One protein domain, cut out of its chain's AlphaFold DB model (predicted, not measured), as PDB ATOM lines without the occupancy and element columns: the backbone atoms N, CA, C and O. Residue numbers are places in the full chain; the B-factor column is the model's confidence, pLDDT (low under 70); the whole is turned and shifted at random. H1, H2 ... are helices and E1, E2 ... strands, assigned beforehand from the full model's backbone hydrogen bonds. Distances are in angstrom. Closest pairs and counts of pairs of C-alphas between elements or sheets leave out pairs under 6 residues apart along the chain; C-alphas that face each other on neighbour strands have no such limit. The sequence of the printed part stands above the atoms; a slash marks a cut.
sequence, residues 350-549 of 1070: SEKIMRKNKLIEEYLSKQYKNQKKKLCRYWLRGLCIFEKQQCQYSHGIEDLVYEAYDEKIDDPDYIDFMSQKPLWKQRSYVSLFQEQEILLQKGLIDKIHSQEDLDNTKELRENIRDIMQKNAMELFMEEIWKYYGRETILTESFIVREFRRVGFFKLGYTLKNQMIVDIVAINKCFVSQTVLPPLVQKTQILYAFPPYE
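What this domain is: This is residues 350 to 549 of the 1070 residues of the protein "3'-5' exonuclease" of Tetrahymena thermophila (strain SB210) (UniProt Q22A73). A long helix, H4, runs through the middle, with H2 crossing its first half, H3 at its first end and H6 crossing it farther along. A small hairpin, E1 and E2, packs on H6 toward one end of the longest axis; H1 lies at the other end, and a 65-residue stretch with no named element winds from H1 to H2. The 200 printed residues hold H1 to H6, then E1 and E2, an antiparallel sheet of two; the class is mostly helix, with under half of the residues in named elements. The whole is compact, radius of gyration of the C-alphas 18.7 A, spanning 63 by 44 by 39 A.

How they stand to each other: H1, residues 350 to 364, touches no helix. H2, residues 430 to 441, touches H4, residues 458 to 484, at a steep tilt of 65 degrees, closest at the C-alphas of Leu 432 and Arg 465, 7.1 A. H3, residues 451 to 456, and H4 touch only at the corner, and only just, with 3 pairs of C-alphas within 8 A; the closest are Leu 454 and Arg 461, 5.8 A. H5, residues 492 to 502, is near H4. H6, residues 513 to 522, touches H4, closest at C-alphas 474 and 519, 6.8 A. E1, residues 526 to 529, and E2, residues 541 to 544, form a hairpin; N 527 and O 543 are 2.8 A apart, within hydrogen-bond range. O i to N i+4 pairs are all within range in H1, H3, H4, H5 and H6, and 4 of 8 in H2.

Where its parts are: H1 begins at C-alpha 350 (210.624, 294.222, 152.745) and is 21.2 A long. H4 is 38.5 A long. E2 ends at C-alpha 544 (171.068, 257.455, 170.511).

The domain as a whole: The C-alphas of Ser 350 and Glu 549 are farthest apart, 66.0 A. The printed part has no cut; the links H1 to H2 and E1 to E2 are long. pLDDT is under 70 in residues 407 to 419 and 505 to 549.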
ATOM      1  N   SER A 350     209.730 294.787 151.723       75.06
ATOM      2  CA  SER A 350     210.624 294.222 152.745       75.06
ATOM      3  C   SER A 350     210.106 294.503 154.156       75.06
ATOM      4  O   SER A 350     210.026 293.578 154.966       75.06
ATOM      5  N   GLU A 351     209.630 295.726 154.419       79.31
ATOM      6  CA  GLU A 351     209.016 296.083 155.706       79.31
ATOM      7  C   GLU A 351     207.783 295.207 155.994       79.31
ATOM      8  O   GLU A 351     207.613 294.697 157.102       79.31
ATOM      9  N   LYS A 352     206.950 294.938 154.977       79.19
ATOM     10  CA  LYS A 352     205.789 294.041 155.104       79.19
ATOM     11  C   LYS A 352     206.182 292.610 155.459       79.19
ATOM     12  O   LYS A 352     205.479 291.990 156.255       79.19
ATOM     13  N   ILE A 353     207.282 292.092 154.914       80.88
ATOM     14  CA  ILE A 353     207.787 290.752 155.246       80.88
ATOM     15  C   ILE A 353     208.327 290.723 156.682       80.88
ATOM     16  O   ILE A 353     207.901 289.874 157.461       80.88
ATOM     17  N   MET A 354     209.167 291.687 157.078       82.81
ATOM     18  CA  MET A 354     209.670 291.780 158.458       82.81
ATOM     19  C   MET A 354     208.530 291.920 159.476       82.81
ATOM     20  O   MET A 354     208.493 291.213 160.482       82.81
ATOM     21  N   ARG A 355     207.539 292.770 159.188       84.94
ATOM     22  CA  ARG A 355     206.359 292.971 160.039       84.94
ATOM     23  C   ARG A 355     205.464 291.731 160.118       84.94
ATOM     24  O   ARG A 355     204.906 291.467 161.180       84.94
ATOM     25  N   LYS A 356     205.338 290.959 159.031       85.06
ATOM     26  CA  LYS A 356     204.647 289.659 159.029       85.06
ATOM     27  C   LYS A 356     205.380 288.654 159.925       85.06
ATOM     28  O   LYS A 356     204.731 288.019 160.751       85.06
ATOM     29  N   ASN A 357     206.702 288.535 159.791       87.25
ATOM     30  CA  ASN A 357     207.506 287.586 160.567       87.25
ATOM     31  C   ASN A 357     207.481 287.924 162.065       87.25
ATOM     32  O   ASN A 357     207.148 287.062 162.872       87.25
ATOM     33  N   LYS A 358     207.642 289.202 162.431       90.75
ATOM     34  CA  LYS A 358     207.511 289.656 163.825       90.75
ATOM     35  C   LYS A 358     206.141 289.332 164.438       90.75
ATOM     36  O   LYS A 358     206.065 288.962 165.603       90.75
ATOM     37  N   LEU A 359     205.051 289.429 163.667       87.19
ATOM     38  CA  LEU A 359     203.704 289.040 164.123       87.19
ATOM     39  C   LEU A 359     203.506 287.516 164.227       87.19
ATOM     40  O   LEU A 359     202.645 287.072 164.984       87.19
ATOM     41  N   ILE A 360     204.275 286.721 163.479       88.38
ATOM     42  CA  ILE A 360     204.334 285.257 163.607       88.38
ATOM     43  C   ILE A 360     205.103 284.891 164.886       88.38
ATOM     44  O   ILE A 360     204.601 284.112 165.688       88.38
ATOM     45  N   GLU A 361     206.255 285.509 165.140       91.38
ATOM     46  CA  GLU A 361     207.053 285.324 166.363       91.38
ATOM     47  C   GLU A 361     206.281 285.751 167.629       91.38
ATOM     48  O   GLU A 361     206.213 285.004 168.606       91.38
ATOM     49  N   GLU A 362     205.613 286.912 167.603       90.94
ATOM     50  CA  GLU A 362     204.758 287.420 168.696       90.94
ATOM     51  C   GLU A 362     203.474 286.587 168.899       90.94
ATOM     52  O   GLU A 362     202.794 286.708 169.922       90.94
ATOM     53  N   TYR A 363     203.109 285.753 167.921       90.44
ATOM     54  CA  TYR A 363     202.062 284.749 168.074       90.44
ATOM     55  C   TYR A 363     202.633 283.478 168.713       90.44
ATOM     56  O   TYR A 363     202.164 283.090 169.778       90.44
ATOM     57  N   LEU A 364     203.665 282.875 168.114       89.31
ATOM     58  CA  LEU A 364     204.250 281.595 168.545       89.31
ATOM     59  C   LEU A 364     204.837 281.633 169.964       89.31
ATOM     60  O   LEU A 364     204.765 280.642 170.685       89.31
ATOM     61  N   SER A 365     205.372 282.780 170.391       90.44
ATOM     62  CA  SER A 365     205.907 282.985 171.748       90.44
ATOM     63  C   SER A 365     204.843 283.018 172.855       90.44
ATOM     64  O   SER A 365     205.185 282.911 174.032       90.44
ATOM     65  N   LYS A 366     203.551 283.147 172.521       89.81
ATOM     66  CA  LYS A 366     202.468 283.169 173.513       89.81
ATOM     67  C   LYS A 366     201.938 281.765 173.770       89.81
ATOM     68  O   LYS A 366     201.227 281.192 172.947       89.81
ATOM     69  N   GLN A 367     202.211 281.242 174.959       84.75
ATOM     70  CA  GLN A 367     201.502 280.075 175.472       84.75
ATOM     71  C   GLN A 367     200.205 280.514 176.155       84.75
ATOM     72  O   GLN A 367     200.207 281.402 177.004       84.75
ATOM     73  N   TYR A 368     199.095 279.870 175.797       84.19
ATOM     74  CA  TYR A 368     197.810 280.061 176.466       84.19
ATOM     75  C   TYR A 368     197.431 278.796 177.245       84.19
ATOM     76  O   TYR A 368     197.491 277.691 176.707       84.19
ATOM     77  N   LYS A 369     196.958 278.969 178.483       82.75
ATOM     78  CA  LYS A 369     196.411 277.920 179.373       82.75
ATOM     79  C   LYS A 369     195.313 277.072 178.709       82.75
ATOM     80  O   LYS A 369     195.201 275.881 178.958       82.75
ATOM     81  N   ASN A 370     194.532 277.692 177.822       84.56
ATOM     82  CA  ASN A 370     193.396 277.093 177.115       84.56
ATOM     83  C   ASN A 370     193.688 276.829 175.615       84.56
ATOM     84  O   ASN A 370     192.792 276.936 174.772       84.56
ATOM     85  N   GLN A 371     194.944 276.504 175.270       91.44
ATOM     86  CA  GLN A 371     195.336 276.013 173.937       91.44
ATOM     87  C   GLN A 371     194.517 274.783 173.516       91.44
ATOM     88  O   GLN A 371     194.121 273.978 174.352       91.44
ATOM     89  N   LYS A 372     194.268 274.640 172.209       93.88
ATOM     90  CA  LYS A 372     193.568 273.502 171.581       93.88
ATOM     91  C   LYS A 372     192.148 273.198 172.093       93.88
ATOM     92  O   LYS A 372     191.546 272.229 171.652       93.88
ATOM     93  N   LYS A 373     191.541 274.039 172.938       93.00
ATOM     94  CA  LYS A 373     190.135 273.879 173.381       93.00
ATOM     95  C   LYS A 373     189.101 274.439 172.391       93.00
ATOM     96  O   LYS A 373     187.897 274.377 172.635       93.00
ATOM     97  N   LYS A 374     189.555 275.054 171.290       91.81
ATOM     98  CA  LYS A 374     188.721 275.686 170.250       91.81
ATOM     99  C   LYS A 374     189.360 275.527 168.878       91.81
ATOM    100  O   LYS A 374     190.571 275.696 168.735       91.81
ATOM    101  N   LEU A 375     188.530 275.319 167.865       92.56
ATOM    102  CA  LEU A 375     188.940 275.223 166.470       92.56
ATOM    103  C   LEU A 375     189.497 276.549 165.934       92.56
ATOM    104  O   LEU A 375     189.033 277.652 166.252       92.56
ATOM    105  N   CYS A 376     190.488 276.429 165.058       92.62
ATOM    106  CA  CYS A 376     191.082 277.541 164.340       92.62
ATOM    107  C   CYS A 376     190.126 278.012 163.236       92.62
ATOM    108  O   CYS A 376     189.915 277.338 162.225       92.62
ATOM    109  N   ARG A 377     189.570 279.221 163.386       90.38
ATOM    110  CA  ARG A 377     188.673 279.848 162.399       90.38
ATOM    111  C   ARG A 377     189.356 280.092 161.050       90.38
ATOM    112  O   ARG A 377     188.674 280.295 160.046       90.38
ATOM    113  N   TYR A 378     190.686 280.119 161.027       90.56
ATOM    114  CA  TYR A 378     191.466 280.256 159.803       90.56
ATOM    115  C   TYR A 378     191.615 278.909 159.093       90.56
ATOM    116  O   TYR A 378     191.234 278.843 157.926       90.56
ATOM    117  N   TRP A 379     192.002 277.832 159.789       92.12
ATOM    118  CA  TRP A 379     192.034 276.464 159.235       92.12
ATOM    119  C   TRP A 379     190.652 276.031 158.725       92.12
ATOM    120  O   TRP A 379     190.525 275.688 157.555       92.12
ATOM    121  N   LEU A 380     189.578 276.253 159.497       87.88
ATOM    122  CA  LEU A 380     188.186 276.004 159.070       87.88
ATOM    123  C   LEU A 380     187.759 276.770 157.796       87.88
ATOM    124  O   LEU A 380     186.692 276.512 157.234       87.88
ATOM    125  N   ARG A 381     188.553 277.743 157.330       87.19
ATOM    126  CA  ARG A 381     188.338 278.494 156.082       87.19
ATOM    127  C   ARG A 381     189.381 278.184 154.999       87.19
ATOM    128  O   ARG A 381     189.230 278.693 153.884       87.19
ATOM    129  N   GLY A 382     190.381 277.359 155.302       87.31
ATOM    130  CA  GLY A 382     191.567 277.084 154.490       87.31
ATOM    131  C   GLY A 382     192.709 278.090 154.666       87.31
ATOM    132  O   GLY A 382     193.749 277.936 154.045       87.31
ATOM    133  N   LEU A 383     192.529 279.115 155.500       89.00
ATOM    134  CA  LEU A 383     193.347 280.330 155.579       89.00
ATOM    135  C   LEU A 383     194.370 280.345 156.732       89.00
ATOM    136  O   LEU A 383     194.845 281.429 157.081       89.00
ATOM    137  N   CYS A 384     194.662 279.217 157.391       91.25
ATOM    138  CA  CYS A 384     195.721 279.213 158.404       91.25
ATOM    139  C   CYS A 384     197.104 279.225 157.742       91.25
ATOM    140  O   CYS A 384     197.304 278.593 156.709       91.25
ATOM    141  N   ILE A 385     198.043 279.943 158.361       87.75
ATOM    142  CA  ILE A 385     199.448 280.051 157.930       87.75
ATOM    143  C   ILE A 385     200.416 279.309 158.863       87.75
ATOM    144  O   ILE A 385     201.622 279.374 158.657       87.75
ATOM    145  N   PHE A 386     199.884 278.663 159.901       90.88
ATOM    146  CA  PHE A 386     200.628 277.880 160.883       90.88
ATOM    147  C   PHE A 386     200.448 276.393 160.610       90.88
ATOM    148  O   PHE A 386     199.383 275.967 160.160       90.88
ATOM    149  N   GLU A 387     201.454 275.603 160.958       90.44
ATOM    150  CA  GLU A 387     201.313 274.148 161.035       90.44
ATOM    151  C   GLU A 387     200.385 273.749 162.194       90.44
ATOM    152  O   GLU A 387     200.134 274.529 163.120       90.44
ATOM    153  N   LYS A 388     199.883 272.510 162.166       91.94
ATOM    154  CA  LYS A 388     198.981 271.971 163.196       91.94
ATOM    155  C   LYS A 388     199.592 272.075 164.598       91.94
ATOM    156  O   LYS A 388     198.928 272.524 165.523       91.94
ATOM    157  N   GLN A 389     200.878 271.779 164.740       93.25
ATOM    158  CA  GLN A 389     201.642 271.857 165.989       93.25
ATOM    159  C   GLN A 389     201.879 273.304 166.461       93.25
ATOM    160  O   GLN A 389     202.039 273.545 167.653       93.25
ATOM    161  N   GLN A 390     201.897 274.268 165.536       93.50
ATOM    162  CA  GLN A 390     202.230 275.674 165.793       93.50
ATOM    163  C   GLN A 390     201.006 276.534 166.151       93.50
ATOM    164  O   GLN A 390     201.132 277.563 166.815       93.50
ATOM    165  N   CYS A 391     199.809 276.162 165.688       93.12
ATOM    166  CA  CYS A 391     198.598 276.925 165.979       93.12
ATOM    167  C   CYS A 391     198.087 276.644 167.400       93.12
ATOM    168  O   CYS A 391     197.791 275.504 167.746       93.12
ATOM    169  N   GLN A 392     197.857 277.688 168.203       93.56
ATOM    170  CA  GLN A 392     197.252 277.573 169.546       93.56
ATOM    171  C   GLN A 392     195.795 277.074 169.518       93.56
ATOM    172  O   GLN A 392     195.225 276.748 170.558       93.56
ATOM    173  N   TYR A 393     195.180 277.050 168.336       93.69
ATOM    174  CA  TYR A 393     193.821 276.589 168.079       93.69
ATOM    175  C   TYR A 393     193.843 275.313 167.232       93.69
ATOM    176  O   TYR A 393     194.825 275.024 166.547       93.69
ATOM    177  N   SER A 394     192.749 274.560 167.265       94.69
ATOM    178  CA  SER A 394     192.701 273.213 166.697       94.69
ATOM    179  C   SER A 394     192.487 273.191 165.182       94.69
ATOM    180  O   SER A 394     191.600 273.867 164.652       94.69
ATOM    181  N   HIS A 395     193.319 272.419 164.494       93.88
ATOM    182  CA  HIS A 395     193.239 272.044 163.089       93.88
ATOM    183  C   HIS A 395     192.684 270.614 163.024       93.88
ATOM    184  O   HIS A 395     193.454 269.657 163.082       93.88
ATOM    185  N   GLY A 396     191.354 270.501 162.987       92.12
ATOM    186  CA  GLY A 396     190.618 269.241 163.133       92.12
ATOM    187  C   GLY A 396     190.082 268.990 164.549       92.12
ATOM    188  O   GLY A 396     190.280 269.796 165.462       92.12
ATOM    189  N   ILE A 397     189.354 267.883 164.719       93.81
ATOM    190  CA  ILE A 397     188.787 267.437 166.013       93.81
ATOM    191  C   ILE A 397     189.758 266.504 166.733       93.81
ATOM    192  O   ILE A 397     189.910 266.562 167.944       93.81
ATOM    193  N   GLU A 398     190.519 265.735 165.969       93.00
ATOM    194  CA  GLU A 398     191.709 265.003 166.396       93.00
ATOM    195  C   GLU A 398     192.901 265.924 166.760       93.00
ATOM    196  O   GLU A 398     193.993 265.452 167.057       93.00
ATOM    197  N   ASP A 399     192.691 267.246 166.747       94.75
ATOM    198  CA  ASP A 399     193.560 268.289 167.319       94.75
ATOM    199  C   ASP A 399     192.861 269.089 168.440       94.75
ATOM    200  O   ASP A 399     193.369 270.112 168.905       94.75
ATOM    201  N   LEU A 400     191.647 268.690 168.833       94.81
ATOM    202  CA  LEU A 400     190.825 269.369 169.826       94.81
ATOM    203  C   LEU A 400     191.024 268.711 171.192       94.81
ATOM    204  O   LEU A 400     190.601 267.582 171.426       94.81
ATOM    205  N   VAL A 401     191.619 269.453 172.124       94.62
ATOM    206  CA  VAL A 401     191.628 269.103 173.548       94.62
ATOM    207  C   VAL A 401     190.223 269.372 174.079       94.62
ATOM    208  O   VAL A 401     189.903 270.468 174.548       94.62
ATOM    209  N   TYR A 402     189.347 268.384 173.906       92.50
ATOM    210  CA  TYR A 402     187.966 268.464 174.346       92.50
ATOM    211  C   TYR A 402     187.852 268.128 175.836       92.50
ATOM    212  O   TYR A 402     188.062 266.997 176.264       92.50
ATOM    213  N   GLU A 403     187.470 269.125 176.624       89.06
ATOM    214  CA  GLU A 403     187.070 268.960 178.021       89.06
ATOM    215  C   GLU A 403     185.546 269.024 178.111       89.06
ATOM    216  O   GLU A 403     184.937 269.910 177.502       89.06
ATOM    217  N   ALA A 404     184.926 268.136 178.890       85.19
ATOM    218  CA  ALA A 404     183.497 268.214 179.182       85.19
ATOM    219  C   ALA A 404     183.147 269.539 179.895       85.19
ATOM    220  O   ALA A 404     183.958 270.096 180.634       85.19
ATOM    221  N   TYR A 405     181.949 270.074 179.650       79.88
ATOM    222  CA  TYR A 405     181.526 271.353 180.223       79.88
ATOM    223  C   TYR A 405     181.034 271.196 181.673       79.88
ATOM    224  O   TYR A 405     179.940 270.678 181.898       79.88
ATOM    225  N   ASP A 406     181.820 271.680 182.642       77.69
ATOM    226  CA  ASP A 406     181.372 271.885 184.026       77.69
ATOM    227  C   ASP A 406     180.692 273.261 184.162       77.69
ATOM    228  O   ASP A 406     181.279 274.301 183.861       77.69
ATOM    229  N   GLU A 407     179.451 273.267 184.653       62.94
ATOM    230  CA  GLU A 407     178.652 274.474 184.907       62.94
ATOM    231  C   GLU A 407     179.228 275.362 186.031       62.94
ATOM    232  O   GLU A 407     178.745 276.474 186.235       62.94
ATOM    233  N   LYS A 408     180.241 274.892 186.774       53.22
ATOM    234  CA  LYS A 408     180.862 275.612 187.901       53.22
ATOM    235  C   LYS A 408     182.047 276.510 187.529       53.22
ATOM    236  O   LYS A 408     182.519 277.237 188.401       53.22
ATOM    237  N   ILE A 409     182.560 276.453 186.294       51.94
ATOM    238  CA  ILE A 409     183.834 277.100 185.920       51.94
ATOM    239  C   ILE A 409     183.661 278.064 184.733       51.94
ATOM    240  O   ILE A 409     184.073 277.784 183.606       51.94
ATOM    241  N   ASP A 410     183.117 279.253 185.006       49.34
ATOM    242  CA  ASP A 410     183.312 280.426 184.139       49.34
ATOM    243  C   ASP A 410     184.749 280.965 184.333       49.34
ATOM    244  O   ASP A 410     184.989 281.901 185.093       49.34
ATOM    245  N   ASP A 411     185.731 280.332 183.673       59.25
ATOM    246  CA  ASP A 411     187.150 280.735 183.699       59.25
ATOM    247  C   ASP A 411     187.326 282.148 183.091       59.25
ATOM    248  O   ASP A 411     187.094 282.322 181.889       59.25
ATOM    249  N   PRO A 412     187.762 283.175 183.849       57.09
ATOM    250  CA  PRO A 412     187.981 284.512 183.296       57.09
ATOM    251  C   PRO A 412     189.143 284.554 182.285       57.09
ATOM    252  O   PRO A 412     189.166 285.441 181.430       57.09
ATOM    253  N   ASP A 413     190.052 283.566 182.301       59.44
ATOM    254  CA  ASP A 413     191.120 283.401 181.299       59.44
ATOM    255  C   ASP A 413     190.621 282.746 179.987       59.44
ATOM    256  O   ASP A 413     191.409 282.358 179.110       59.44
ATOM    257  N   TYR A 414     189.306 282.564 179.821       62.69
ATOM    258  CA  TYR A 414     188.724 281.903 178.658       62.69
ATOM    259  C   TYR A 414     188.802 282.775 177.397       62.69
ATOM    260  O   TYR A 414     187.895 283.543 177.077       62.69
ATOM    261  N   ILE A 415     189.888 282.591 176.635       60.94
ATOM    262  CA  ILE A 415     190.222 283.274 175.373       60.94
ATOM    263  C   ILE A 415     188.967 283.544 174.521       60.94
ATOM    264  O   ILE A 415     188.423 282.614 173.908       60.94
ATOM    265  N   ASP A 416     188.502 284.797 174.437       65.06
ATOM    266  CA  ASP A 416     187.351 285.128 173.587       65.06
ATOM    267  C   ASP A 416     187.677 284.760 172.135       65.06
ATOM    268  O   ASP A 416     188.696 285.165 171.575       65.06
ATOM    269  N   PHE A 417     186.774 284.022 171.495       63.25
ATOM    270  CA  PHE A 417     186.849 283.678 170.080       63.25
ATOM    271  C   PHE A 417     186.980 284.924 169.178       63.25
ATOM    272  O   PHE A 417     187.566 284.846 168.100       63.25
ATOM    273  N   MET A 418     186.476 286.093 169.599       60.50
ATOM    274  CA  MET A 418     186.653 287.355 168.861       60.50
ATOM    275  C   MET A 418     188.110 287.854 168.833       60.50
ATOM    276  O   MET A 418     188.431 288.727 168.024       60.50
ATOM    277  N   SER A 419     189.002 287.301 169.665       68.50
ATOM    278  CA  SER A 419     190.444 287.583 169.626       68.50
ATOM    279  C   SER A 419     191.149 286.975 168.407       68.50
ATOM    280  O   SER A 419     192.205 287.479 168.023       68.50
ATOM    281  N   GLN A 420     190.557 285.963 167.749       78.06
ATOM    282  CA  GLN A 420     191.071 285.392 166.498       78.06
ATOM    283  C   GLN A 420     191.002 286.430 165.361       78.06
ATOM    284  O   GLN A 420     190.009 286.547 164.635       78.06
ATOM    285  N   LYS A 421     192.091 287.195 165.224       77.50
ATOM    286  CA  LYS A 421     192.352 288.176 164.164       77.50
ATOM    287  C   LYS A 421     193.265 287.559 163.097       77.50
ATOM    288  O   LYS A 421     194.118 286.740 163.433       77.50
ATOM    289  N   PRO A 422     193.149 287.965 161.820       76.19
ATOM    290  CA  PRO A 422     194.063 287.499 160.792       76.19
ATOM    291  C   PRO A 422     195.393 288.240 160.954       76.19
ATOM    292  O   PRO A 422     195.427 289.461 160.799       76.19
ATOM    293  N   LEU A 423     196.481 287.519 161.235       76.19
ATOM    294  CA  LEU A 423     197.822 288.120 161.304       76.19
ATOM    295  C   LEU A 423     198.245 288.733 159.960       76.19
ATOM    296  O   LEU A 423     199.020 289.685 159.932       76.19
ATOM    297  N   TRP A 424     197.704 288.224 158.848       75.19
ATOM    298  CA  TRP A 424     197.993 288.710 157.504       75.19
ATOM    299  C   TRP A 424     196.739 288.810 156.623       75.19
ATOM    300  O   TRP A 424     195.774 288.067 156.804       75.19
ATOM    301  N   LYS A 425     196.735 289.750 155.665       73.31
ATOM    302  CA  LYS A 425     195.596 289.981 154.745       73.31
ATOM    303  C   LYS A 425     195.623 289.105 153.490       73.31
ATOM    304  O   LYS A 425     194.569 288.882 152.894       73.31
ATOM    305  N   GLN A 426     196.807 288.666 153.061       75.69
ATOM    306  CA  GLN A 426     196.955 287.806 151.889       75.69
ATOM    307  C   GLN A 426     196.363 286.431 152.197       75.69
ATOM    308  O   GLN A 426     196.598 285.877 153.270       75.69
ATOM    309  N   ARG A 427     195.572 285.904 151.264       78.62
ATOM    310  CA  ARG A 427     195.018 284.555 151.367       78.62
ATOM    311  C   ARG A 427     196.034 283.571 150.801       78.62
ATOM    312  O   ARG A 427     196.695 283.877 149.817       78.62
ATOM    313  N   SER A 428     196.126 282.426 151.450       79.06
ATOM    314  CA  SER A 428     196.783 281.213 150.986       79.06
ATOM    315  C   SER A 428     195.881 280.075 151.444       79.06
ATOM    316  O   SER A 428     195.277 280.193 152.515       79.06
ATOM    317  N   TYR A 429     195.745 279.025 150.636       88.00
ATOM    318  CA  TYR A 429     194.884 277.884 150.965       88.00
ATOM    319  C   TYR A 429     195.659 276.621 151.362       88.00
ATOM    320  O   TYR A 429     195.087 275.539 151.317       88.00
ATOM    321  N   VAL A 430     196.914 276.751 151.817       85.00
ATOM    322  CA  VAL A 430     197.777 275.616 152.218       85.00
ATOM    323  C   VAL A 430     197.091 274.688 153.223       85.00
ATOM    324  O   VAL A 430     197.083 273.478 153.028       85.00
ATOM    325  N   SER A 431     196.418 275.237 154.240       85.00
ATOM    326  CA  SER A 431     195.674 274.408 155.205       85.00
ATOM    327  C   SER A 431     194.436 273.702 154.621       85.00
ATOM    328  O   SER A 431     193.978 272.726 155.198       85.00
ATOM    329  N   LEU A 432     193.912 274.151 153.472       88.81
ATOM    330  CA  LEU A 432     192.893 273.423 152.700       88.81
ATOM    331  C   LEU A 432     193.525 272.388 151.761       88.81
ATOM    332  O   LEU A 432     192.923 271.349 151.529       88.81
ATOM    333  N   PHE A 433     194.718 272.673 151.225       91.50
ATOM    334  CA  PHE A 433     195.474 271.751 150.380       91.50
ATOM    335  C   PHE A 433     195.878 270.492 151.153       91.50
ATOM    336  O   PHE A 433     195.592 269.392 150.689       91.50
ATOM    337  N   GLN A 434     196.457 270.672 152.345       89.06
ATOM    338  CA  GLN A 434     196.883 269.599 153.256       89.06
ATOM    339  C   GLN A 434     195.720 268.678 153.663       89.06
ATOM    340  O   GLN A 434     195.859 267.460 153.669       89.06
ATOM    341  N   GLU A 435     194.544 269.247 153.944       91.38
ATOM    342  CA  GLU A 435     193.360 268.482 154.354       91.38
ATOM    343  C   GLU A 435     192.864 267.504 153.269       91.38
ATOM    344  O   GLU A 435     192.247 266.485 153.580       91.38
ATOM    345  N   GLN A 436     193.148 267.770 151.985       93.69
ATOM    346  CA  GLN A 436     192.718 266.896 150.888       93.69
ATOM    347  C   GLN A 436     193.287 265.480 150.999       93.69
ATOM    348  O   GLN A 436     192.621 264.544 150.572       93.69
ATOM    349  N   GLU A 437     194.474 265.295 151.584       93.31
ATOM    350  CA  GLU A 437     195.041 263.957 151.787       93.31
ATOM    351  C   GLU A 437     194.187 263.140 152.765       93.31
ATOM    352  O   GLU A 437     193.863 261.985 152.489       93.31
ATOM    353  N   ILE A 438     193.730 263.764 153.855       91.19
ATOM    354  CA  ILE A 438     192.844 263.151 154.856       91.19
ATOM    355  C   ILE A 438     191.470 262.847 154.237       91.19
ATOM    356  O   ILE A 438     190.915 261.766 154.439       91.19
ATOM    357  N   LEU A 439     190.921 263.776 153.447       93.44
ATOM    358  CA  LEU A 439     189.637 263.582 152.770       93.44
ATOM    359  C   LEU A 439     189.702 262.496 151.684       93.44
ATOM    360  O   LEU A 439     188.749 261.729 151.550       93.44
ATOM    361  N   LEU A 440     190.816 262.388 150.952       95.12
ATOM    362  CA  LEU A 440     191.047 261.334 149.961       95.12
ATOM    363  C   LEU A 440     191.206 259.963 150.636       95.12
ATOM    364  O   LEU A 440     190.572 259.001 150.213       95.12
ATOM    365  N   GLN A 441     191.971 259.876 151.731       94.44
ATOM    366  CA  GLN A 441     192.110 258.649 152.531       94.44
ATOM    367  C   GLN A 441     190.770 258.161 153.107       94.44
ATOM    368  O   GLN A 441     190.562 256.957 153.245       94.44
ATOM    369  N   LYS A 442     189.840 259.079 153.406       92.69
ATOM    370  CA  LYS A 442     188.463 258.758 153.824       92.69
ATOM    371  C   LYS A 442     187.488 258.481 152.665       92.69
ATOM    372  O   LYS A 442     186.332 258.165 152.932       92.69
ATOM    373  N   GLY A 443     187.905 258.622 151.403       94.69
ATOM    374  CA  GLY A 443     187.022 258.486 150.235       94.69
ATOM    375  C   GLY A 443     185.950 259.581 150.121       94.69
ATOM    376  O   GLY A 443     184.892 259.348 149.545       94.69
ATOM    377  N   LEU A 444     186.197 260.763 150.700       92.25
ATOM    378  CA  LEU A 444     185.279 261.912 150.691       92.25
ATOM    379  C   LEU A 444     185.511 262.870 149.509       92.25
ATOM    380  O   LEU A 444     184.674 263.736 149.258       92.25
ATOM    381  N   ILE A 445     186.635 262.726 148.800       95.69
ATOM    382  CA  ILE A 445     186.940 263.371 147.513       95.69
ATOM    383  C   ILE A 445     187.655 262.369 146.600       95.69
ATOM    384  O   ILE A 445     188.419 261.537 147.084       95.69
ATOM    385  N   ASP A 446     187.456 262.476 145.284       95.81
ATOM    386  CA  ASP A 446     188.021 261.524 144.311       95.81
ATOM    387  C   ASP A 446     189.503 261.783 143.979       95.81
ATOM    388  O   ASP A 446     190.184 260.921 143.422       95.81
ATOM    389  N   LYS A 447     190.006 262.996 144.257       96.62
ATOM    390  CA  LYS A 447     191.384 263.421 143.967       96.62
ATOM    391  C   LYS A 447     191.809 264.643 144.782       96.62
ATOM    392  O   LYS A 447     190.980 265.463 145.170       96.62
ATOM    393  N   ILE A 448     193.120 264.805 144.941       96.75
ATOM    394  CA  ILE A 448     193.758 266.040 145.418       96.75
ATOM    395  C   ILE A 448     193.844 267.041 144.255       96.75
ATOM    396  O   ILE A 448     194.237 266.683 143.145       96.75
ATOM    397  N   HIS A 449     193.490 268.300 144.508       96.00
ATOM    398  CA  HIS A 449     193.700 269.431 143.603       96.00
ATOM    399  C   HIS A 449     194.940 270.234 144.013       96.00
ATOM    400  O   HIS A 449     195.280 270.283 145.197       96.00
ATOM    401  N   SER A 450     195.615 270.880 143.060       95.19
ATOM    402  CA  SER A 450     196.840 271.639 143.344       95.19
ATOM    403  C   SER A 450     196.572 272.904 144.169       95.19
ATOM    404  O   SER A 450     195.464 273.445 144.183       95.19
ATOM    405  N   GLN A 451     197.607 273.435 144.828       91.75
ATOM    406  CA  GLN A 451     197.510 274.731 145.510       91.75
ATOM    407  C   GLN A 451     197.116 275.863 144.538       91.75
ATOM    408  O   GLN A 451     196.408 276.781 144.941       91.75
ATOM    409  N   GLU A 452     197.499 275.776 143.259       92.00
ATOM    410  CA  GLU A 452     197.116 276.743 142.224       92.00
ATOM    411  C   GLU A 452     195.640 276.609 141.808       92.00
ATOM    412  O   GLU A 452     194.932 277.618 141.742       92.00
ATOM    413  N   ASP A 453     195.131 275.382 141.623       93.94
ATOM    414  CA  ASP A 453     193.692 275.130 141.429       93.94
ATOM    415  C   ASP A 453     192.884 275.736 142.580       93.94
ATOM    416  O   ASP A 453     191.851 276.381 142.363       93.94
ATOM    417  N   LEU A 454     193.376 275.547 143.811       92.56
ATOM    418  CA  LEU A 454     192.772 276.084 145.020       92.56
ATOM    419  C   LEU A 454     192.892 277.604 145.112       92.56
ATOM    420  O   LEU A 454     191.918 278.217 145.518       92.56
ATOM    421  N   ASP A 455     194.000 278.253 144.751       86.12
ATOM    422  CA  ASP A 455     194.112 279.723 144.792       86.12
ATOM    423  C   ASP A 455     193.293 280.417 143.688       86.12
ATOM    424  O   ASP A 455     192.701 281.478 143.931       86.12
ATOM    425  N   ASN A 456     193.122 279.779 142.529       90.25
ATOM    426  CA  ASN A 456     192.344 280.325 141.418       90.25
ATOM    427  C   ASN A 456     190.831 280.029 141.538       90.25
ATOM    428  O   ASN A 456     190.007 280.951 141.516       90.25
ATOM    429  N   THR A 457     190.426 278.775 141.754       93.31
ATOM    430  CA  THR A 457     189.022 278.348 141.592       93.31
ATOM    431  C   THR A 457     188.193 278.506 142.873       93.31
ATOM    432  O   THR A 457     188.296 277.729 143.820       93.31
ATOM    433  N   LYS A 458     187.297 279.508 142.906       92.31
ATOM    434  CA  LYS A 458     186.438 279.796 144.078       92.31
ATOM    435  C   LYS A 458     185.529 278.635 144.480       92.31
ATOM    436  O   LYS A 458     185.453 278.336 145.667       92.31
ATOM    437  N   GLU A 459     184.848 278.037 143.511       92.88
ATOM    438  CA  GLU A 459     183.861 276.976 143.732       92.88
ATOM    439  C   GLU A 459     184.509 275.722 144.325       92.88
ATOM    440  O   GLU A 459     184.063 275.214 145.348       92.88
ATOM    441  N   LEU A 460     185.654 275.312 143.775       93.25
ATOM    442  CA  LEU A 460     186.469 274.211 144.282       93.25
ATOM    443  C   LEU A 460     186.846 274.387 145.765       93.25
ATOM    444  O   LEU A 460     186.660 273.471 146.567       93.25
ATOM    445  N   ARG A 461     187.299 275.589 146.158       92.69
ATOM    446  CA  ARG A 461     187.579 275.915 147.570       92.69
ATOM    447  C   ARG A 461     186.353 275.857 148.470       92.69
ATOM    448  O   ARG A 461     186.506 275.732 149.680       92.69
ATOM    449  N   GLU A 462     185.168 276.118 147.935       91.00
ATOM    450  CA  GLU A 462     183.921 276.083 148.698       91.00
ATOM    451  C   GLU A 462     183.452 274.634 148.853       91.00
ATOM    452  O   GLU A 462     183.220 274.221 149.984       91.00
ATOM    453  N   ASN A 463     183.514 273.827 147.792       91.75
ATOM    454  CA  ASN A 463     183.228 272.392 147.829       91.75
ATOM    455  C   ASN A 463     184.142 271.635 148.814       91.75
ATOM    456  O   ASN A 463     183.644 270.975 149.724       91.75
ATOM    457  N   ILE A 464     185.471 271.774 148.705       91.81
ATOM    458  CA  ILE A 464     186.416 271.074 149.600       91.81
ATOM    459  C   ILE A 464     186.277 271.565 151.048       91.81
ATOM    460  O   ILE A 464     186.324 270.760 151.977       91.81
ATOM    461  N   ARG A 465     186.034 272.866 151.268       91.25
ATOM    462  CA  ARG A 465     185.795 273.404 152.617       91.25
ATOM    463  C   ARG A 465     184.505 272.863 153.224       91.25
ATOM    464  O   ARG A 465     184.503 272.544 154.408       91.25
ATOM    465  N   ASP A 466     183.429 272.763 152.453       88.19
ATOM    466  CA  ASP A 466     182.158 272.226 152.938       88.19
ATOM    467  C   ASP A 466     182.269 270.720 153.255       88.19
ATOM    468  O   ASP A 466     181.637 270.254 154.202       88.19
ATOM    469  N   ILE A 467     183.108 269.965 152.531       90.44
ATOM    470  CA  ILE A 467     183.426 268.555 152.835       90.44
ATOM    471  C   ILE A 467     184.289 268.444 154.104       90.44
ATOM    472  O   ILE A 467     183.913 267.720 155.025       90.44
ATOM    473  N   MET A 468     185.377 269.217 154.213       90.25
ATOM    474  CA  MET A 468     186.198 269.326 155.432       90.25
ATOM    475  C   MET A 468     185.342 269.672 156.658       90.25
ATOM    476  O   MET A 468     185.492 269.064 157.715       90.25
ATOM    477  N   GLN A 469     184.424 270.633 156.523       87.31
ATOM    478  CA  GLN A 469     183.543 271.029 157.619       87.31
ATOM    479  C   GLN A 469     182.577 269.903 158.005       87.31
ATOM    480  O   GLN A 469     182.436 269.663 159.196       87.31
ATOM    481  N   LYS A 470     181.977 269.165 157.057       86.44
ATOM    482  CA  LYS A 470     181.146 267.983 157.376       86.44
ATOM    483  C   LYS A 470     181.936 266.910 158.129       86.44
ATOM    484  O   LYS A 470     181.522 266.536 159.219       86.44
ATOM    485  N   ASN A 471     183.109 266.525 157.621       89.38
ATOM    486  CA  ASN A 471     184.027 265.584 158.275       89.38
ATOM    487  C   ASN A 471     184.374 266.024 159.715       89.38
ATOM    488  O   ASN A 471     184.301 265.232 160.652       89.38
ATOM    489  N   ALA A 472     184.678 267.311 159.920       88.75
ATOM    490  CA  ALA A 472     184.938 267.862 161.250       88.75
ATOM    491  C   ALA A 472     183.684 267.907 162.149       88.75
ATOM    492  O   ALA A 472     183.803 267.791 163.364       88.75
ATOM    493  N   MET A 473     182.478 268.068 161.598       87.00
ATOM    494  CA  MET A 473     181.232 267.987 162.373       87.00
ATOM    495  C   MET A 473     180.889 266.542 162.768       87.00
ATOM    496  O   MET A 473     180.399 266.322 163.872       87.00
ATOM    497  N   GLU A 474     181.158 265.569 161.896       88.06
ATOM    498  CA  GLU A 474     180.950 264.136 162.149       88.06
ATOM    499  C   GLU A 474     181.868 263.639 163.273       88.06
ATOM    500  O   GLU A 474     181.369 263.143 164.283       88.06
ATOM    501  N   LEU A 475     183.179 263.901 163.172       90.31
ATOM    502  CA  LEU A 475     184.153 263.614 164.236       90.31
ATOM    503  C   LEU A 475     183.797 264.312 165.562       90.31
ATOM    504  O   LEU A 475     184.006 263.764 166.642       90.31
ATOM    505  N   PHE A 476     183.227 265.523 165.513       91.12
ATOM    506  CA  PHE A 476     182.828 266.227 166.733       91.12
ATOM    507  C   PHE A 476     181.610 265.593 167.417       91.12
ATOM    508  O   PHE A 476     181.528 265.598 168.646       91.12
ATOM    509  N   MET A 477     180.686 265.004 166.651       88.56
ATOM    510  CA  MET A 477     179.592 264.215 167.220       88.56
ATOM    511  C   MET A 477     180.098 262.926 167.882       88.56
ATOM    512  O   MET A 477     179.531 262.527 168.896       88.56
ATOM    513  N   GLU A 478     181.170 262.310 167.373       89.38
ATOM    514  CA  GLU A 478     181.807 261.138 167.995       89.38
ATOM    515  C   GLU A 478     182.457 261.480 169.347       89.38
ATOM    516  O   GLU A 478     182.244 260.766 170.328       89.38
ATOM    517  N   GLU A 479     183.170 262.608 169.453       91.75
ATOM    518  CA  GLU A 479     183.728 263.061 170.738       91.75
ATOM    519  C   GLU A 479     182.632 263.519 171.723       91.75
ATOM    520  O   GLU A 479     182.654 263.113 172.885       91.75
ATOM    521  N   ILE A 480     181.599 264.259 171.288       89.69
ATOM    522  CA  ILE A 480     180.425 264.544 172.144       89.69
ATOM    523  C   ILE A 480     179.787 263.234 172.645       89.69
ATOM    524  O   ILE A 480     179.442 263.117 173.823       89.69
ATOM    525  N   TRP A 481     179.649 262.230 171.775       85.25
ATOM    526  CA  TRP A 481     179.079 260.934 172.138       85.25
ATOM    527  C   TRP A 481     179.918 260.197 173.189       85.25
ATOM    528  O   TRP A 481     179.382 259.703 174.182       85.25
ATOM    529  N   LYS A 482     181.240 260.181 173.014       88.88
ATOM    530  CA  LYS A 482     182.219 259.595 173.939       88.88
ATOM    531  C   LYS A 482     182.183 260.232 175.334       88.88
ATOM    532  O   LYS A 482     182.301 259.498 176.313       88.88
ATOM    533  N   TYR A 483     181.997 261.553 175.435       87.12
ATOM    534  CA  TYR A 483     182.001 262.270 176.719       87.12
ATOM    535  C   TYR A 483     180.651 262.300 177.457       87.12
ATOM    536  O   TYR A 483     180.663 262.270 178.683       87.12
ATOM    537  N   TYR A 484     179.503 262.340 176.764       87.81
ATOM    538  CA  TYR A 484     178.191 262.473 177.434       87.81
ATOM    539  C   TYR A 484     177.167 261.381 177.101       87.81
ATOM    540  O   TYR A 484     176.156 261.260 177.796       87.81
ATOM    541  N   GLY A 485     177.388 260.594 176.046       77.62
ATOM    542  CA  GLY A 485     176.364 259.748 175.422       77.62
ATOM    543  C   GLY A 485     175.777 258.634 176.291       77.62
ATOM    544  O   GLY A 485     174.747 258.060 175.950       77.62
ATOM    545  N   ARG A 486     176.409 258.326 177.427       74.12
ATOM    546  CA  ARG A 486     175.917 257.334 178.394       74.12
ATOM    547  C   ARG A 486     174.911 257.897 179.401       74.12
ATOM    548  O   ARG A 486     174.145 257.121 179.959       74.12
ATOM    549  N   GLU A 487     174.930 259.209 179.645       70.81
ATOM    550  CA  GLU A 487     174.277 259.822 180.817       70.81
ATOM    551  C   GLU A 487     173.468 261.091 180.492       70.81
ATOM    552  O   GLU A 487     172.579 261.458 181.256       70.81
ATOM    553  N   THR A 488     173.730 261.769 179.367       74.56
ATOM    554  CA  THR A 488     173.071 263.040 179.007       74.56
ATOM    555  C   THR A 488     172.242 262.914 177.731       74.56
ATOM    556  O   THR A 488     172.727 262.438 176.704       74.56
ATOM    557  N   ILE A 489     171.009 263.432 177.750       76.31
ATOM    558  CA  ILE A 489     170.182 263.569 176.545       76.31
ATOM    559  C   ILE A 489     170.733 264.717 175.687       76.31
ATOM    560  O   ILE A 489     170.654 265.890 176.058       76.31
ATOM    561  N   LEU A 490     171.270 264.381 174.514       81.31
ATOM    562  CA  LEU A 490     171.885 265.331 173.585       81.31
ATOM    563  C   LEU A 490     170.823 266.104 172.784       81.31
ATOM    564  O   LEU A 490     170.528 265.817 171.626       81.31
ATOM    565  N   THR A 491     170.222 267.104 173.426       82.19
ATOM    566  CA  THR A 491     169.257 268.015 172.790       82.19
ATOM    567  C   THR A 491     169.913 268.889 171.715       82.19
ATOM    568  O   THR A 491     171.103 269.203 171.776       82.19
ATOM    569  N   GLU A 492     169.128 269.362 170.741       77.94
ATOM    570  CA  GLU A 492     169.612 270.309 169.725       77.94
ATOM    571  C   GLU A 492     170.224 271.577 170.353       77.94
ATOM    572  O   GLU A 492     171.241 272.078 169.873       77.94
ATOM    573  N   SER A 493     169.662 272.079 171.458       80.00
ATOM    574  CA  SER A 493     170.198 273.238 172.182       80.00
ATOM    575  C   SER A 493     171.530 272.940 172.881       80.00
ATOM    576  O   SER A 493     172.421 273.794 172.843       80.00
ATOM    577  N   PHE A 494     171.707 271.743 173.455       86.12
ATOM    578  CA  PHE A 494     172.987 271.280 173.998       86.12
ATOM    579  C   PHE A 494     174.048 271.179 172.896       86.12
ATOM    580  O   PHE A 494     175.130 271.748 173.019       86.12
ATOM    581  N   ILE A 495     173.720 270.533 171.775       83.50
ATOM    582  CA  ILE A 495     174.634 270.380 170.637       83.50
ATOM    583  C   ILE A 495     175.007 271.757 170.067       83.50
ATOM    584  O   ILE A 495     176.186 272.063 169.906       83.50
ATOM    585  N   VAL A 496     174.043 272.660 169.862       81.50
ATOM    586  CA  VAL A 496     174.320 274.040 169.425       81.50
ATOM    587  C   VAL A 496     175.168 274.817 170.448       81.50
ATOM    588  O   VAL A 496     175.978 275.653 170.036       81.50
ATOM    589  N   ARG A 497     175.040 274.556 171.760       85.69
ATOM    590  CA  ARG A 497     175.923 275.120 172.802       85.69
ATOM    591  C   ARG A 497     177.357 274.606 172.652       85.69
ATOM    592  O   ARG A 497     178.274 275.422 172.614       85.69
ATOM    593  N   GLU A 498     177.554 273.308 172.466       89.31
ATOM    594  CA  GLU A 498     178.891 272.719 172.319       89.31
ATOM    595  C   GLU A 498     179.581 273.118 171.010       89.31
ATOM    596  O   GLU A 498     180.727 273.571 171.023       89.31
ATOM    597  N   PHE A 499     178.854 273.115 169.889       87.12
ATOM    598  CA  PHE A 499     179.341 273.642 168.610       87.12
ATOM    599  C   PHE A 499     179.703 275.139 168.695       87.12
ATOM    600  O   PHE A 499     180.621 275.602 168.012       87.12
ATOM    601  N   ARG A 500     179.019 275.923 169.544       83.25
ATOM    602  CA  ARG A 500     179.410 277.310 169.861       83.25
ATOM    603  C   ARG A 500     180.663 277.373 170.731       83.25
ATOM    604  O   ARG A 500     181.513 278.217 170.448       83.25
ATOM    605  N   ARG A 501     180.783 276.508 171.747       86.62
ATOM    606  CA  ARG A 501     181.906 276.467 172.698       86.62
ATOM    607  C   ARG A 501     183.232 276.211 171.979       86.62
ATOM    608  O   ARG A 501     184.162 276.999 172.148       86.62
ATOM    609  N   VAL A 502     183.271 275.206 171.097       88.81
ATOM    610  CA  VAL A 502     184.478 274.832 170.330       88.81
ATOM    611  C   VAL A 502     184.704 275.678 169.066       88.81
ATOM    612  O   VAL A 502     185.796 275.653 168.507       88.81
ATOM    613  N   GLY A 503     183.720 276.481 168.632       85.75
ATOM    614  CA  GLY A 503     183.936 277.606 167.705       85.75
ATOM    615  C   GLY A 503     183.255 277.561 166.327       85.75
ATOM    616  O   GLY A 503     183.361 278.542 165.585       85.75
ATOM    617  N   PHE A 504     182.512 276.506 165.969       79.31
ATOM    618  CA  PHE A 504     181.872 276.370 164.644       79.31
ATOM    619  C   PHE A 504     180.930 277.541 164.286       79.31
ATOM    620  O   PHE A 504     180.903 278.015 163.150       79.31
ATOM    621  N   PHE A 505     180.163 278.050 165.256       66.69
ATOM    622  CA  PHE A 505     179.031 278.968 165.020       66.69
ATOM    623  C   PHE A 505     179.395 280.352 164.429       66.69
ATOM    624  O   PHE A 505     178.512 281.081 163.981       66.69
ATOM    625  N   LYS A 506     180.675 280.755 164.418       62.28
ATOM    626  CA  LYS A 506     181.134 282.086 163.951       62.28
ATOM    627  C   LYS A 506     181.890 282.049 162.604       62.28
ATOM    628  O   LYS A 506     182.613 282.997 162.256       62.28
ATOM    629  N   LEU A 507     181.710 280.985 161.815       56.91
ATOM    630  CA  LEU A 507     182.320 280.822 160.484       56.91
ATOM    631  C   LEU A 507     181.697 281.680 159.370       56.91
ATOM    632  O   LEU A 507     182.334 281.880 158.338       56.91
ATOM    633  N   GLY A 508     180.496 282.225 159.576       50.91
ATOM    634  CA  GLY A 508     179.753 282.991 158.563       50.91
ATOM    635  C   GLY A 508     178.638 282.176 157.908       50.91
ATOM    636  O   GLY A 508     177.605 282.742 157.563       50.91
ATOM    637  N   TYR A 509     178.772 280.848 157.890       50.91
ATOM    638  CA  TYR A 509     177.604 279.985 158.007       50.91
ATOM    639  C   TYR A 509     176.932 280.267 159.355       50.91
ATOM    640  O   TYR A 509     177.498 279.985 160.412       50.91
ATOM    641  N   THR A 510     175.693 280.759 159.328       51.88
ATOM    642  CA  THR A 510     174.720 280.235 160.281       51.88
ATOM    643  C   THR A 510     174.630 278.744 159.998       51.88
ATOM    644  O   THR A 510     174.182 278.350 158.919       51.88
ATOM    645  N   LEU A 511     175.081 277.926 160.951       55.12
ATOM    646  CA  LEU A 511     174.748 276.508 160.981       55.12
ATOM    647  C   LEU A 511     173.223 276.422 160.989       55.12
ATOM    648  O   LEU A 511     172.584 276.639 162.016       55.12
ATOM    649  N   LYS A 512     172.642 276.202 159.806       60.06
ATOM    650  CA  LYS A 512     171.215 275.937 159.670       60.06
ATOM    651  C   LYS A 512     170.964 274.698 160.507       60.06
ATOM    652  O   LYS A 512     171.657 273.706 160.308       60.06
ATOM    653  N   ASN A 513     169.972 274.746 161.384       59.31
ATOM    654  CA  ASN A 513     169.578 273.626 162.236       59.31
ATOM    655  C   ASN A 513     169.460 272.331 161.406       59.31
ATOM    656  O   ASN A 513     169.956 271.285 161.806       59.31
ATOM    657  N   GLN A 514     168.952 272.462 160.173       62.62
ATOM    658  CA  GLN A 514     168.928 271.415 159.153       62.62
ATOM    659  C   GLN A 514     170.279 270.709 158.920       62.62
ATOM    660  O   GLN A 514     170.273 269.499 158.901       62.62
ATOM    661  N   MET A 515     171.430 271.388 158.816       65.12
ATOM    662  CA  MET A 515     172.724 270.702 158.619       65.12
ATOM    663  C   MET A 515     173.167 269.888 159.838       65.12
ATOM    664  O   MET A 515     173.755 268.827 159.670       65.12
ATOM    665  N   ILE A 516     172.888 270.369 161.056       63.66
ATOM    666  CA  ILE A 516     173.149 269.597 162.283       63.66
ATOM    667  C   ILE A 516     172.258 268.348 162.273       63.66
ATOM    668  O   ILE A 516     172.734 267.242 162.493       63.66
ATOM    669  N   VAL A 517     170.982 268.524 161.929       59.94
ATOM    670  CA  VAL A 517     169.994 267.448 161.788       59.94
ATOM    671  C   VAL A 517     170.368 266.449 160.690       59.94
ATOM    672  O   VAL A 517     170.259 265.252 160.925       59.94
ATOM    673  N   ASP A 518     170.830 266.911 159.528       66.94
ATOM    674  CA  ASP A 518     171.215 266.074 158.389       66.94
ATOM    675  C   ASP A 518     172.429 265.209 158.758       66.94
ATOM    676  O   ASP A 518     172.405 264.000 158.553       66.94
ATOM    677  N   ILE A 519     173.462 265.803 159.369       63.84
ATOM    678  CA  ILE A 519     174.673 265.089 159.804       63.84
ATOM    679  C   ILE A 519     174.350 264.085 160.917       63.84
ATOM    680  O   ILE A 519     174.802 262.943 160.865       63.84
ATOM    681  N   VAL A 520     173.508 264.457 161.884       60.28
ATOM    682  CA  VAL A 520     173.066 263.528 162.935       60.28
ATOM    683  C   VAL A 520     172.155 262.423 162.377       60.28
ATOM    684  O   VAL A 520     172.221 261.301 162.857       60.28
ATOM    685  N   ALA A 521     171.357 262.681 161.337       58.91
ATOM    686  CA  ALA A 521     170.535 261.660 160.675       58.91
ATOM    687  C   ALA A 521     171.330 260.736 159.725       58.91
ATOM    688  O   ALA A 521     170.879 259.630 159.436       58.91
ATOM    689  N   ILE A 522     172.495 261.176 159.236       59.28
ATOM    690  CA  ILE A 522     173.448 260.349 158.478       59.28
ATOM    691  C   ILE A 522     174.239 259.435 159.426       59.28
ATOM    692  O   ILE A 522     174.513 258.278 159.096       59.28
ATOM    693  N   ASN A 523     174.599 259.938 160.609       55.12
ATOM    694  CA  ASN A 523     175.451 259.221 161.545       55.12
ATOM    695  C   ASN A 523     174.645 258.175 162.346       55.12
ATOM    696  O   ASN A 523     173.889 258.507 163.258       55.12
ATOM    697  N   LYS A 524     174.815 256.890 161.992       50.09
ATOM    698  CA  LYS A 524     173.963 255.737 162.383       50.09
ATOM    699  C   LYS A 524     173.732 255.536 163.889       50.09
ATOM    700  O   LYS A 524     172.854 254.762 164.262       50.09
ATOM    701  N   CYS A 525     174.514 256.189 164.744       42.97
ATOM    702  CA  CYS A 525     174.367 256.155 166.197       42.97
ATOM    703  C   CYS A 525     173.140 256.932 166.710       42.97
ATOM    704  O   CYS A 525     172.730 256.705 167.850       42.97
ATOM    705  N   PHE A 526     172.554 257.824 165.900       48.47
ATOM    706  CA  PHE A 526     171.492 258.739 166.318       48.47
ATOM    707  C   PHE A 526     170.211 258.607 165.483       48.47
ATOM    708  O   PHE A 526     170.236 258.502 164.260       48.47
ATOM    709  N   VAL A 527     169.063 258.713 166.151       43.16
ATOM    710  CA  VAL A 527     167.749 258.881 165.524       43.16
ATOM    711  C   VAL A 527     167.284 260.315 165.761       43.16
ATOM    712  O   VAL A 527     166.927 260.693 166.880       43.16
ATOM    713  N   SER A 528     167.242 261.113 164.690       39.78
ATOM    714  CA  SER A 528     166.536 262.396 164.715       39.78
ATOM    715  C   SER A 528     165.034 262.152 164.863       39.78
ATOM    716  O   SER A 528     164.378 261.639 163.953       39.78
ATOM    717  N   GLN A 529     164.470 262.562 166.003       42.72
ATOM    718  CA  GLN A 529     163.030 262.719 166.145       42.72
ATOM    719  C   GLN A 529     162.693 264.214 166.068       42.72
ATOM    720  O   GLN A 529     162.901 264.980 167.012       42.72
ATOM    721  N   THR A 530     162.129 264.637 164.930       36.50
ATOM    722  CA  THR A 530     161.496 265.959 164.812       36.50
ATOM    723  C   THR A 530     160.218 265.969 165.648       36.50
ATOM    724  O   THR A 530     159.141 265.617 165.168       36.50
ATOM    725  N   VAL A 531     160.340 266.372 166.910       33.97
ATOM    726  CA  VAL A 531     159.189 266.719 167.745       33.97
ATOM    727  C   VAL A 531     158.629 268.055 167.245       33.97
ATOM    728  O   VAL A 531     159.377 268.983 166.932       33.97
ATOM    729  N   LEU A 532     157.305 268.150 167.137       27.97
ATOM    730  CA  LEU A 532     156.593 269.388 166.826       27.97
ATOM    731  C   LEU A 532     155.763 269.798 168.047       27.97
ATOM    732  O   LEU A 532     154.634 269.329 168.180       27.97
ATOM    733  N   PRO A 533     156.284 270.669 168.930       27.17
ATOM    734  CA  PRO A 533     155.444 271.381 169.882       27.17
ATOM    735  C   PRO A 533     154.496 272.313 169.109       27.17
ATOM    736  O   PRO A 533     154.943 272.992 168.173       27.17
ATOM    737  N   PRO A 534     153.209 272.405 169.472       41.00
ATOM    738  CA  PRO A 534     152.334 273.429 168.929       41.00
ATOM    739  C   PRO A 534     152.826 274.824 169.346       41.00
ATOM    740  O   PRO A 534     152.956 275.130 170.526       41.00
ATOM    741  N   LEU A 535     153.054 275.685 168.351       40.19
ATOM    742  CA  LEU A 535     153.186 277.142 168.498       40.19
ATOM    743  C   LEU A 535     154.429 277.710 169.226       40.19
ATOM    744  O   LEU A 535     154.317 278.745 169.870       40.19
ATOM    745  N   VAL A 536     155.636 277.174 168.984       30.97
ATOM    746  CA  VAL A 536     156.864 277.985 168.738       30.97
ATOM    747  C   VAL A 536     157.955 277.122 168.062       30.97
ATOM    748  O   VAL A 536     157.726 275.952 167.770       30.97
ATOM    749  N   GLN A 537     159.084 277.730 167.667       39.81
ATOM    750  CA  GLN A 537     160.160 277.164 166.834       39.81
ATOM    751  C   GLN A 537     160.473 275.671 167.067       39.81
ATOM    752  O   GLN A 537     160.753 275.241 168.185       39.81
ATOM    753  N   LYS A 538     160.510 274.912 165.957       36.94
ATOM    754  CA  LYS A 538     160.924 273.502 165.912       36.94
ATOM    755  C   LYS A 538     162.225 273.295 166.692       36.94
ATOM    756  O   LYS A 538     163.219 273.937 166.371       36.94
ATOM    757  N   THR A 539     162.205 272.355 167.629       40.25
ATOM    758  CA  THR A 539     163.390 271.858 168.335       40.25
ATOM    759  C   THR A 539     163.402 270.343 168.186       40.25
ATOM    760  O   THR A 539     162.404 269.688 168.486       40.25
ATOM    761  N   GLN A 540     164.492 269.782 167.676       48.72
ATOM    762  CA  GLN A 540     164.648 268.343 167.496       48.72
ATOM    763  C   GLN A 540     165.331 267.714 168.710       48.72
ATOM    764  O   GLN A 540     166.178 268.324 169.369       48.72
ATOM    765  N   ILE A 541     164.954 266.472 169.006       43.19
ATOM    766  CA  ILE A 541     165.566 265.677 170.071       43.19
ATOM    767  C   ILE A 541     166.253 264.490 169.407       43.19
ATOM    768  O   ILE A 541     165.666 263.811 168.559       43.19
ATOM    769  N   LEU A 542     167.522 264.297 169.754       42.66
ATOM    770  CA  LEU A 542     168.413 263.347 169.109       42.66
ATOM    771  C   LEU A 542     168.681 262.222 170.109       42.66
ATOM    772  O   LEU A 542     169.447 262.376 171.058       42.66
ATOM    773  N   TYR A 543     167.970 261.113 169.924       38.38
ATOM    774  CA  TYR A 543     168.145 259.904 170.726       38.38
ATOM    775  C   TYR A 543     169.253 259.051 170.119       38.38
ATOM    776  O   TYR A 543     169.448 259.072 168.905       38.38
ATOM    777  N   ALA A 544     169.951 258.281 170.944       38.09
ATOM    778  CA  ALA A 544     171.068 257.455 170.511       38.09
ATOM    779  C   ALA A 544     171.037 256.084 171.187       38.09
ATOM    780  O   ALA A 544     170.481 255.933 172.276       38.09
ATOM    781  N   PHE A 545     171.627 255.089 170.527       38.34
ATOM    782  CA  PHE A 545     171.545 253.689 170.937       38.34
ATOM    783  C   PHE A 545     172.935 253.033 171.055       38.34
ATOM    784  O   PHE A 545     173.772 253.215 170.170       38.34
ATOM    785  N   PRO A 546     173.188 252.214 172.095       33.94
ATOM    786  CA  PRO A 546     174.332 251.304 172.120       33.94
ATOM    787  C   PRO A 546     174.117 250.120 171.148       33.94
ATOM    788  O   PRO A 546     172.981 249.833 170.768       33.94
ATOM    789  N   PRO A 547     175.170 249.383 170.744       38.22
ATOM    790  CA  PRO A 547     175.040 248.248 169.824       38.22
ATOM    791  C   PRO A 547     174.287 247.064 170.466       38.22
ATOM    792  O   PRO A 547     174.843 246.290 171.246       38.22
ATOM    793  N   TYR A 548     173.007 246.916 170.111       37.88
ATOM    794  CA  TYR A 548     172.036 246.044 170.794       37.88
ATOM    795  C   TYR A 548     172.334 244.534 170.777       37.88
ATOM    796  O   TYR A 548     171.849 243.814 171.649       37.88
ATOM    797  N   GLU A 549     173.088 244.020 169.804       35.41
ATOM    798  CA  GLU A 549     173.016 242.595 169.444       35.41
ATOM    799  C   GLU A 549     173.468 241.628 170.559       35.41
ATOM    800  O   GLU A 549     172.858 240.576 170.755       35.41
TER     801      GLU A 549